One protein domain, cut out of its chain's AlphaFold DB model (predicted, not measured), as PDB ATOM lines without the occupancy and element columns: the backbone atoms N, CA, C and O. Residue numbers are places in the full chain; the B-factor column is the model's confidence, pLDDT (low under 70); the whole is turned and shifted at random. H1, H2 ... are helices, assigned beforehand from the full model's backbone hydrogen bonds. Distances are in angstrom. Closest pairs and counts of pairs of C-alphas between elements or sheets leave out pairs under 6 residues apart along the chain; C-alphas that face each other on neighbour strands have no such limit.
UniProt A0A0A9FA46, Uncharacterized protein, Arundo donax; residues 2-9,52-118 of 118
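This is residues 2 to 9 and 52 to 118 of the 118 residues of an uncharacterized protein of Arundo donax (UniProt A0A0A9FA46). The long helix H3 and H2 meet near their ends as an L; short H1 packs on H3, H4 packs on H1, and residues 52 to 67, of which 54 to 67 belong to H2, stick out. The printed part has 75 residues with four named helices, H1 to H4: all helix, loose, radius of gyration of the C-alphas 15.3 A, spans 40 by 34 by 19 A.

H3, residues 76 to 98, 32.7 A, begins at C-alpha (-2.319, -37.067, -39.874). H2, residues 54 to 72, 26.3 A, has a kink of 27 degrees near residue 66. H1 is residues 2 to 9, 10.7 A; H4, residues 106 to 116, 15.4 A, ends at C-alpha (0.805, -46.714, -16.006).

H1 touches H3, closest C-alphas Phe 5 and Leu 85, 6.2 A, opposite ways at a shallow tilt of 26 degrees. H4 touches H1, closest C-alphas Gln 111 and Ala 2, 6.0 A. H2 and H3 touch only at the corner, closest C-alphas Leu 71 and Asn 77, 5.2 A. H2 and H4 are apart. Every O i to N i+4 pair is within hydrogen-bond range in H1, H3 and H4, and 13 of 15 in H2.

Residues 10 to 51 are not printed; C-alphas 9 and 52 are 26.6 A apart. Residue 118 is under pLDDT 70.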
ATOM      1  N   ALA A   2       7.346 -38.239 -20.295       84.81
ATOM      2  CA  ALA A   2       6.017 -38.502 -19.719       84.81
ATOM      3  C   ALA A   2       5.008 -37.333 -19.837       84.81
ATOM      4  O   ALA A   2       3.874 -37.552 -20.252       84.81
ATOM      5  N   ILE A   3       5.412 -36.081 -19.567       88.12
ATOM      6  CA  ILE A   3       4.523 -34.906 -19.738       88.12
ATOM      7  C   ILE A   3       4.019 -34.780 -21.183       88.12
ATOM      8  O   ILE A   3       2.844 -34.502 -21.399       88.12
ATOM      9  N   ALA A   4       4.894 -34.996 -22.172       88.56
ATOM     10  CA  ALA A   4       4.525 -34.897 -23.583       88.56
ATOM     11  C   ALA A   4       3.496 -35.972 -23.968       88.56
ATOM     12  O   ALA A   4       2.537 -35.665 -24.673       88.56
ATOM     13  N   PHE A   5       3.648 -37.194 -23.447       89.88
ATOM     14  CA  PHE A   5       2.670 -38.269 -23.625       89.88
ATOM     15  C   PHE A   5       1.305 -37.903 -23.026       89.88
ATOM     16  O   PHE A   5       0.287 -37.970 -23.714       89.88
ATOM     17  N   LEU A   6       1.284 -37.458 -21.764       89.50
ATOM     18  CA  LEU A   6       0.053 -37.062 -21.069       89.50
ATOM     19  C   LEU A   6      -0.654 -35.894 -21.773       89.50
ATOM     20  O   LEU A   6      -1.878 -35.903 -21.913       89.50
ATOM     21  N   TYR A   7       0.118 -34.920 -22.263       88.94
ATOM     22  CA  TYR A   7      -0.394 -33.797 -23.044       88.94
ATOM     23  C   TYR A   7      -1.001 -34.259 -24.375       88.94
ATOM     24  O   TYR A   7      -2.124 -33.882 -24.705       88.94
ATOM     25  N   ALA A   8      -0.299 -35.118 -25.118       87.00
ATOM     26  CA  ALA A   8      -0.763 -35.624 -26.406       87.00
ATOM     27  C   ALA A   8      -2.027 -36.497 -26.284       87.00
ATOM     28  O   ALA A   8      -2.919 -36.371 -27.128       87.00
ATOM     29  N   LYS A   9      -2.138 -37.311 -25.219       86.38
ATOM     30  CA  LYS A   9      -3.337 -38.110 -24.876       86.38
ATOM     31  C   LYS A   9      -4.487 -37.245 -24.329       86.38
ATOM     32  O   LYS A   9      -5.614 -37.722 -24.262       86.38
ATOM     33  N   PRO A  52      10.799 -15.186 -20.742       80.94
ATOM     34  CA  PRO A  52      10.843 -15.826 -22.046       80.94
ATOM     35  C   PRO A  52      11.082 -14.786 -23.145       80.94
ATOM     36  O   PRO A  52      10.404 -13.752 -23.193       80.94
ATOM     37  N   SER A  53      12.038 -15.084 -24.029       87.50
ATOM     38  CA  SER A  53      12.372 -14.255 -25.191       87.50
ATOM     39  C   SER A  53      11.163 -14.071 -26.114       87.50
ATOM     40  O   SER A  53      10.306 -14.954 -26.228       87.50
ATOM     41  N   ALA A  54      11.106 -12.935 -26.813       86.38
ATOM     42  CA  ALA A  54      10.065 -12.656 -27.801       86.38
ATOM     43  C   ALA A  54      10.013 -13.729 -28.904       86.38
ATOM     44  O   ALA A  54       8.928 -14.134 -29.318       86.38
ATOM     45  N   ILE A  55      11.175 -14.258 -29.303       89.69
ATOM     46  CA  ILE A  55      11.290 -15.324 -30.309       89.69
ATOM     47  C   ILE A  55      10.615 -16.606 -29.810       89.69
ATOM     48  O   ILE A  55       9.815 -17.206 -30.523       89.69
ATOM     49  N   TYR A  56      10.871 -16.997 -28.557       87.75
ATOM     50  CA  TYR A  56      10.246 -18.179 -27.958       87.75
ATOM     51  C   TYR A  56       8.719 -18.050 -27.915       87.75
ATOM     52  O   TYR A  56       8.005 -18.992 -28.259       87.75
ATOM     53  N   LYS A  57       8.205 -16.867 -27.551       87.38
ATOM     54  CA  LYS A  57       6.759 -16.600 -27.561       87.38
ATOM     55  C   LYS A  57       6.168 -16.732 -28.964       87.38
ATOM     56  O   LYS A  57       5.125 -17.360 -29.113       87.38
ATOM     57  N   ALA A  58       6.839 -16.192 -29.981       88.19
ATOM     58  CA  ALA A  58       6.394 -16.300 -31.368       88.19
ATOM     59  C   ALA A  58       6.348 -17.761 -31.844       88.19
ATOM     60  O   ALA A  58       5.342 -18.187 -32.410       88.19
ATOM     61  N   ILE A  59       7.389 -18.548 -31.547       90.38
ATOM     62  CA  ILE A  59       7.442 -19.981 -31.875       90.38
ATOM     63  C   ILE A  59       6.305 -20.735 -31.176       90.38
ATOM     64  O   ILE A  59       5.579 -21.482 -31.826       90.38
ATOM     65  N   SER A  60       6.107 -20.509 -29.875       87.06
ATOM     66  CA  SER A  60       5.042 -21.157 -29.100       87.06
ATOM     67  C   SER A  60       3.646 -20.828 -29.638       87.06
ATOM     68  O   SER A  60       2.811 -21.722 -29.794       87.06
ATOM     69  N   THR A  61       3.388 -19.564 -29.985       88.00
ATOM     70  CA  THR A  61       2.118 -19.160 -30.604       88.00
ATOM     71  C   THR A  61       1.943 -19.805 -31.979       88.00
ATOM     72  O   THR A  61       0.872 -20.328 -32.268       88.00
ATOM     73  N   CYS A  62       2.987 -19.838 -32.812       88.69
ATOM     74  CA  CYS A  62       2.926 -20.464 -34.132       88.69
ATOM     75  C   CYS A  62       2.614 -21.968 -34.042       88.69
ATOM     76  O   CYS A  62       1.696 -22.458 -34.701       88.69
ATOM     77  N   LEU A  63       3.316 -22.688 -33.160       87.56
ATOM     78  CA  LEU A  63       3.092 -24.114 -32.922       87.56
ATOM     79  C   LEU A  63       1.653 -24.394 -32.468       87.56
ATOM     80  O   LEU A  63       0.998 -25.290 -32.991       87.56
ATOM     81  N   ASN A  64       1.124 -23.607 -31.533       86.25
ATOM     82  CA  ASN A  64      -0.223 -23.838 -31.010       86.25
ATOM     83  C   ASN A  64      -1.341 -23.429 -31.978       86.25
ATOM     84  O   ASN A  64      -2.392 -24.063 -31.983       86.25
ATOM     85  N   THR A  65      -1.151 -22.372 -32.767       85.25
ATOM     86  CA  THR A  65      -2.199 -21.857 -33.659       85.25
ATOM     87  C   THR A  65      -2.232 -22.583 -34.999       85.25
ATOM     88  O   THR A  65      -3.312 -22.777 -35.544       85.25
ATOM     89  N   TYR A  66      -1.082 -23.003 -35.532       83.56
ATOM     90  CA  TYR A  66      -1.008 -23.628 -36.857       83.56
ATOM     91  C   TYR A  66      -0.702 -25.119 -36.788       83.56
ATOM     92  O   TYR A  66      -1.376 -25.917 -37.435       83.56
ATOM     93  N   VAL A  67       0.293 -25.515 -35.992       84.00
ATOM     94  CA  VAL A  67       0.762 -26.906 -35.983       84.00
ATOM     95  C   VAL A  67      -0.193 -27.811 -35.209       84.00
ATOM     96  O   VAL A  67      -0.536 -28.882 -35.701       84.00
ATOM     97  N   GLU A  68      -0.691 -27.385 -34.048       84.56
ATOM     98  CA  GLU A  68      -1.616 -28.198 -33.247       84.56
ATOM     99  C   GLU A  68      -2.933 -28.513 -33.992       84.56
ATOM    100  O   GLU A  68      -3.345 -29.673 -33.958       84.56
ATOM    101  N   PRO A  69      -3.597 -27.583 -34.712       83.88
ATOM    102  CA  PRO A  69      -4.772 -27.926 -35.516       83.88
ATOM    103  C   PRO A  69      -4.448 -28.871 -36.670       83.88
ATOM    104  O   PRO A  69      -5.147 -29.865 -36.840       83.88
ATOM    105  N   VAL A  70      -3.361 -28.624 -37.410       83.19
ATOM    106  CA  VAL A  70      -2.947 -29.469 -38.543       83.19
ATOM    107  C   VAL A  70      -2.625 -30.892 -38.086       83.19
ATOM    108  O   VAL A  70      -3.055 -31.856 -38.716       83.19
ATOM    109  N   LEU A  71      -1.931 -31.041 -36.955       78.19
ATOM    110  CA  LEU A  71      -1.646 -32.345 -36.355       78.19
ATOM    111  C   LEU A  71      -2.884 -33.006 -35.742       78.19
ATOM    112  O   LEU A  71      -2.865 -34.215 -35.536       78.19
ATOM    113  N   ASN A  72      -3.938 -32.251 -35.425       77.88
ATOM    114  CA  ASN A  72      -5.210 -32.806 -34.962       77.88
ATOM    115  C   ASN A  72      -6.171 -33.145 -36.111       77.88
ATOM    116  O   ASN A  72      -7.116 -33.907 -35.890       77.88
ATOM    117  N   CYS A  73      -5.933 -32.642 -37.326       80.94
ATOM    118  CA  CYS A  73      -6.716 -32.996 -38.503       80.94
ATOM    119  C   CYS A  73      -6.498 -34.463 -38.900       80.94
ATOM    120  O   CYS A  73      -5.386 -35.000 -38.916       80.94
ATOM    121  N   TRP A  74      -7.595 -35.126 -39.256       73.44
ATOM    122  CA  TRP A  74      -7.564 -36.452 -39.864       73.44
ATOM    123  C   TRP A  74      -6.988 -36.352 -41.293       73.44
ATOM    124  O   TRP A  74      -7.340 -35.398 -41.989       73.44
ATOM    125  N   PRO A  75      -6.121 -37.274 -41.772       73.25
ATOM    126  CA  PRO A  75      -5.662 -38.531 -41.161       73.25
ATOM    127  C   PRO A  75      -4.319 -38.432 -40.409       73.25
ATOM    128  O   PRO A  75      -3.883 -39.409 -39.797       73.25
ATOM    129  N   LEU A  76      -3.655 -37.272 -40.447       74.69
ATOM    130  CA  LEU A  76      -2.319 -37.067 -39.874       74.69
ATOM    131  C   LEU A  76      -2.285 -37.306 -38.366       74.69
ATOM    132  O   LEU A  76      -1.318 -37.882 -37.872       74.69
ATOM    133  N   ASN A  77      -3.350 -36.929 -37.652       76.94
ATOM    134  CA  ASN A  77      -3.464 -37.181 -36.219       76.94
ATOM    135  C   ASN A  77      -3.289 -38.665 -35.895       76.94
ATOM    136  O   ASN A  77      -2.442 -39.030 -35.090       76.94
ATOM    137  N   LYS A  78      -4.012 -39.536 -36.602       75.62
ATOM    138  CA  LYS A  78      -3.956 -40.974 -36.348       75.62
ATOM    139  C   LYS A  78      -2.552 -41.527 -36.595       75.62
ATOM    140  O   LYS A  78      -2.009 -42.215 -35.754       75.62
ATOM    141  N   LEU A  79      -1.923 -41.174 -37.712       82.88
ATOM    142  CA  LEU A  79      -0.633 -41.765 -38.078       82.88
ATOM    143  C   LEU A  79       0.542 -41.180 -37.288       82.88
ATOM    144  O   LEU A  79       1.375 -41.918 -36.769       82.88
ATOM    145  N   ILE A  80       0.634 -39.853 -37.205       86.00
ATOM    146  CA  ILE A  80       1.791 -39.175 -36.613       86.00
ATOM    147  C   ILE A  80       1.687 -39.174 -35.090       86.00
ATOM    148  O   ILE A  80       2.684 -39.445 -34.421       86.00
ATOM    149  N   ARG A  81       0.502 -38.894 -34.527       87.06
ATOM    150  CA  ARG A  81       0.334 -38.829 -33.069       87.06
ATOM    151  C   ARG A  81       0.442 -40.211 -32.442       87.06
ATOM    152  O   ARG A  81       1.164 -40.335 -31.460       87.06
ATOM    153  N   GLU A  82      -0.187 -41.243 -33.011       86.88
ATOM    154  CA  GLU A  82      -0.049 -42.613 -32.487       86.88
ATOM    155  C   GLU A  82       1.403 -43.090 -32.583       86.88
ATOM    156  O   GLU A  82       1.944 -43.570 -31.592       86.88
ATOM    157  N   ARG A  83       2.089 -42.854 -33.710       90.19
ATOM    158  CA  ARG A  83       3.508 -43.215 -33.853       90.19
ATOM    159  C   ARG A  83       4.408 -42.486 -32.855       90.19
ATOM    160  O   ARG A  83       5.306 -43.096 -32.281       90.19
ATOM    161  N   ALA A  84       4.174 -41.193 -32.632       90.81
ATOM    162  CA  ALA A  84       4.906 -40.430 -31.627       90.81
ATOM    163  C   ALA A  84       4.635 -40.961 -30.208       90.81
ATOM    164  O   ALA A  84       5.569 -41.090 -29.421       90.81
ATOM    165  N   LEU A  85       3.384 -41.308 -29.890       90.88
ATOM    166  CA  LEU A  85       3.015 -41.905 -28.604       90.88
ATOM    167  C   LEU A  85       3.686 -43.269 -28.397       90.88
ATOM    168  O   LEU A  85       4.230 -43.495 -27.319       90.88
ATOM    169  N   SER A  86       3.714 -44.132 -29.417       90.75
ATOM    170  CA  SER A  86       4.416 -45.423 -29.374       90.75
ATOM    171  C   SER A  86       5.909 -45.244 -29.109       90.75
ATOM    172  O   SER A  86       6.432 -45.838 -28.173       90.75
ATOM    173  N   HIS A  87       6.582 -44.349 -29.839       92.69
ATOM    174  CA  HIS A  87       8.007 -44.085 -29.617       92.69
ATOM    175  C   HIS A  87       8.311 -43.480 -28.242       92.69
ATOM    176  O   HIS A  87       9.344 -43.781 -27.645       92.69
ATOM    177  N   ILE A  88       7.432 -42.618 -27.718       91.81
ATOM    178  CA  ILE A  88       7.591 -42.086 -26.359       91.81
ATOM    179  C   ILE A  88       7.418 -43.207 -25.326       91.81
ATOM    180  O   ILE A  88       8.166 -43.233 -24.351       91.81
ATOM    181  N   MET A  89       6.474 -44.126 -25.536       90.31
ATOM    182  CA  MET A  89       6.255 -45.271 -24.651       90.31
ATOM    183  C   MET A  89       7.462 -46.219 -24.638       90.31
ATOM    184  O   MET A  89       7.939 -46.576 -23.566       90.31
ATOM    185  N   GLU A  90       8.008 -46.553 -25.809       91.25
ATOM    186  CA  GLU A  90       9.236 -47.352 -25.936       91.25
ATOM    187  C   GLU A  90      10.400 -46.727 -25.154       91.25
ATOM    188  O   GLU A  90      11.072 -47.411 -24.384       91.25
ATOM    189  N   HIS A  91      10.598 -45.410 -25.285       90.38
ATOM    190  CA  HIS A  91      11.631 -44.696 -24.531       90.38
ATOM    191  C   HIS A  91      11.411 -44.756 -23.017       90.38
ATOM    192  O   HIS A  91      12.371 -44.905 -22.266       90.38
ATOM    193  N   ILE A  92      10.163 -44.624 -22.558       88.12
ATOM    194  CA  ILE A  92       9.842 -44.692 -21.126       88.12
ATOM    195  C   ILE A  92      10.141 -46.092 -20.582       88.12
ATOM    196  O   ILE A  92      10.778 -46.190 -19.538       88.12
ATOM    197  N   HIS A  93       9.755 -47.151 -21.300       88.69
ATOM    198  CA  HIS A  93      10.058 -48.528 -20.901       88.69
ATOM    199  C   HIS A  93      11.561 -48.794 -20.842       88.69
ATOM    200  O   HIS A  93      12.044 -49.325 -19.846       88.69
ATOM    201  N   TYR A  94      12.311 -48.345 -21.848       89.75
ATOM    202  CA  TYR A  94      13.766 -48.465 -21.848       89.75
ATOM    203  C   TYR A  94      14.407 -47.752 -20.643       89.75
ATOM    204  O   TYR A  94      15.281 -48.298 -19.964       89.75
ATOM    205  N   GLU A  95      13.956 -46.537 -20.325       86.31
ATOM    206  CA  GLU A  95      14.428 -45.808 -19.145       86.31
ATOM    207  C   GLU A  95      14.020 -46.487 -17.826       86.31
ATOM    208  O   GLU A  95      14.772 -46.445 -16.853       86.31
ATOM    209  N   ASP A  96      12.836 -47.091 -17.745       86.88
ATOM    210  CA  ASP A  96      12.378 -47.809 -16.550       86.88
ATOM    211  C   ASP A  96      13.188 -49.091 -16.314       86.88
ATOM    212  O   ASP A  96      13.651 -49.315 -15.195       86.88
ATOM    213  N   GLU A  97      13.446 -49.885 -17.353       88.44
ATOM    214  CA  GLU A  97      14.259 -51.105 -17.259       88.44
ATOM    215  C   GLU A  97      15.704 -50.799 -16.842       88.44
ATOM    216  O   GLU A  97      16.254 -51.427 -15.931       88.44
ATOM    217  N   THR A  98      16.308 -49.776 -17.452       88.75
ATOM    218  CA  THR A  98      17.686 -49.359 -17.139       88.75
ATOM    219  C   THR A  98      17.824 -48.776 -15.734       88.75
ATOM    220  O   THR A  98      18.853 -48.966 -15.089       88.75
ATOM    221  N   THR A  99      16.786 -48.107 -15.222       87.25
ATOM    222  CA  THR A  99      16.782 -47.516 -13.871       87.25
ATOM    223  C   THR A  99      16.151 -48.412 -12.804       87.25
ATOM    224  O   THR A  99      15.933 -47.954 -11.682       87.25
ATOM    225  N   GLN A 100      15.855 -49.679 -13.126       86.00
ATOM    226  CA  GLN A 100      15.217 -50.634 -12.211       86.00
ATOM    227  C   GLN A 100      13.907 -50.090 -11.607       86.00
ATOM    228  O   GLN A 100      13.617 -50.294 -10.431       86.00
ATOM    229  N   TYR A 101      13.124 -49.359 -12.408       81.38
ATOM    230  CA  TYR A 101      11.846 -48.737 -12.034       81.38
ATOM    231  C   TYR A 101      11.923 -47.701 -10.895       81.38
ATOM    232  O   TYR A 101      10.898 -47.256 -10.374       81.38
ATOM    233  N   ILE A 102      13.128 -47.270 -10.517       80.19
ATOM    234  CA  ILE A 102      13.335 -46.205  -9.527       80.19
ATOM    235  C   ILE A 102      13.100 -44.836 -10.184       80.19
ATOM    236  O   ILE A 102      12.527 -43.926  -9.575       80.19
ATOM    237  N   GLY A 103      13.485 -44.711 -11.458       78.50
ATOM    238  CA  GLY A 103      13.481 -43.459 -12.205       78.50
ATOM    239  C   GLY A 103      14.637 -42.533 -11.817       78.50
ATOM    240  O   GLY A 103      15.350 -42.750 -10.841       78.50
ATOM    241  N   LEU A 104      14.830 -41.472 -12.603       82.81
ATOM    242  CA  LEU A 104      15.936 -40.530 -12.399       82.81
ATOM    243  C   LEU A 104      15.685 -39.578 -11.218       82.81
ATOM    244  O   LEU A 104      16.602 -39.158 -10.519       82.81
ATOM    245  N   CYS A 105      14.423 -39.183 -11.037       84.06
ATOM    246  CA  CYS A 105      13.981 -38.177 -10.080       84.06
ATOM    247  C   CYS A 105      12.563 -38.508  -9.572       84.06
ATOM    248  O   CYS A 105      11.782 -39.159 -10.278       84.06
ATOM    249  N   PRO A 106      12.148 -37.984  -8.404       84.56
ATOM    250  CA  PRO A 106      10.795 -38.208  -7.888       84.56
ATOM    251  C   PRO A 106       9.708 -37.697  -8.848       84.56
ATOM    252  O   PRO A 106       8.693 -38.360  -9.044       84.56
ATOM    253  N   VAL A 107       9.942 -36.562  -9.515       85.50
ATOM    254  CA  VAL A 107       8.992 -35.970 -10.475       85.50
ATOM    255  C   VAL A 107       8.740 -36.904 -11.657       85.50
ATOM    256  O   VAL A 107       7.588 -37.156 -12.014       85.50
ATOM    257  N   THR A 108       9.804 -37.455 -12.245       83.25
ATOM    258  CA  THR A 108       9.682 -38.395 -13.364       83.25
ATOM    259  C   THR A 108       8.973 -39.670 -12.925       83.25
ATOM    260  O   THR A 108       8.106 -40.157 -13.647       83.25
ATOM    261  N   LYS A 109       9.253 -40.162 -11.711       84.81
ATOM    262  CA  LYS A 109       8.605 -41.359 -11.162       84.81
ATOM    263  C   LYS A 109       7.102 -41.168 -10.978       84.81
ATOM    264  O   LYS A 109       6.322 -42.036 -11.363       84.81
ATOM    265  N   VAL A 110       6.670 -40.032 -10.426       86.06
ATOM    266  CA  VAL A 110       5.238 -39.734 -10.240       86.06
ATOM    267  C   VAL A 110       4.516 -39.665 -11.586       86.06
ATOM    268  O   VAL A 110       3.460 -40.269 -11.747       86.06
ATOM    269  N   GLN A 111       5.101 -38.996 -12.581       84.81
ATOM    270  CA  GLN A 111       4.502 -38.895 -13.916       84.81
ATOM    271  C   GLN A 111       4.373 -40.255 -14.609       84.81
ATOM    272  O   GLN A 111       3.339 -40.531 -15.213       84.81
ATOM    273  N   ARG A 112       5.392 -41.117 -14.497       84.12
ATOM    274  CA  ARG A 112       5.344 -42.492 -15.020       84.12
ATOM    275  C   ARG A 112       4.293 -43.335 -14.303       84.12
ATOM    276  O   ARG A 112       3.540 -44.045 -14.954       84.12
ATOM    277  N   THR A 113       4.171 -43.177 -12.985       83.75
ATOM    278  CA  THR A 113       3.123 -43.847 -12.200       83.75
ATOM    279  C   THR A 113       1.735 -43.492 -12.744       83.75
ATOM    280  O   THR A 113       0.951 -44.385 -13.040       83.75
ATOM    281  N   ILE A 114       1.447 -42.202 -12.962       84.69
ATOM    282  CA  ILE A 114       0.161 -41.747 -13.529       84.69
ATOM    283  C   ILE A 114      -0.094 -42.368 -14.910       84.69
ATOM    284  O   ILE A 114      -1.210 -42.791 -15.199       84.69
ATOM    285  N   LEU A 115       0.942 -42.435 -15.746       82.81
ATOM    286  CA  LEU A 115       0.866 -42.994 -17.093       82.81
ATOM    287  C   LEU A 115       0.557 -44.500 -17.094       82.81
ATOM    288  O   LEU A 115      -0.223 -44.935 -17.928       82.81
ATOM    289  N   ILE A 116       1.099 -45.275 -16.148       78.50
ATOM    290  CA  ILE A 116       0.805 -46.714 -16.006       78.50
ATOM    291  C   ILE A 116      -0.652 -46.955 -15.581       78.50
ATOM    292  O   ILE A 116      -1.270 -47.924 -16.011       78.50
ATOM    293  N   PHE A 117      -1.220 -46.071 -14.757       75.62
ATOM    294  CA  PHE A 117      -2.604 -46.188 -14.280       75.62
ATOM    295  C   PHE A 117      -3.664 -45.636 -15.257       75.62
ATOM    296  O   PHE A 117      -4.843 -45.629 -14.906       75.62
ATOM    297  N   THR A 118      -3.273 -45.170 -16.454       66.00
ATOM    298  CA  THR A 118      -4.155 -44.485 -17.425       66.00
ATOM    299  C   THR A 118      -4.169 -45.123 -18.813       66.00
ATOM    300  O   THR A 118      -5.261 -45.320 -19.390       66.00
TER     301      THR A 118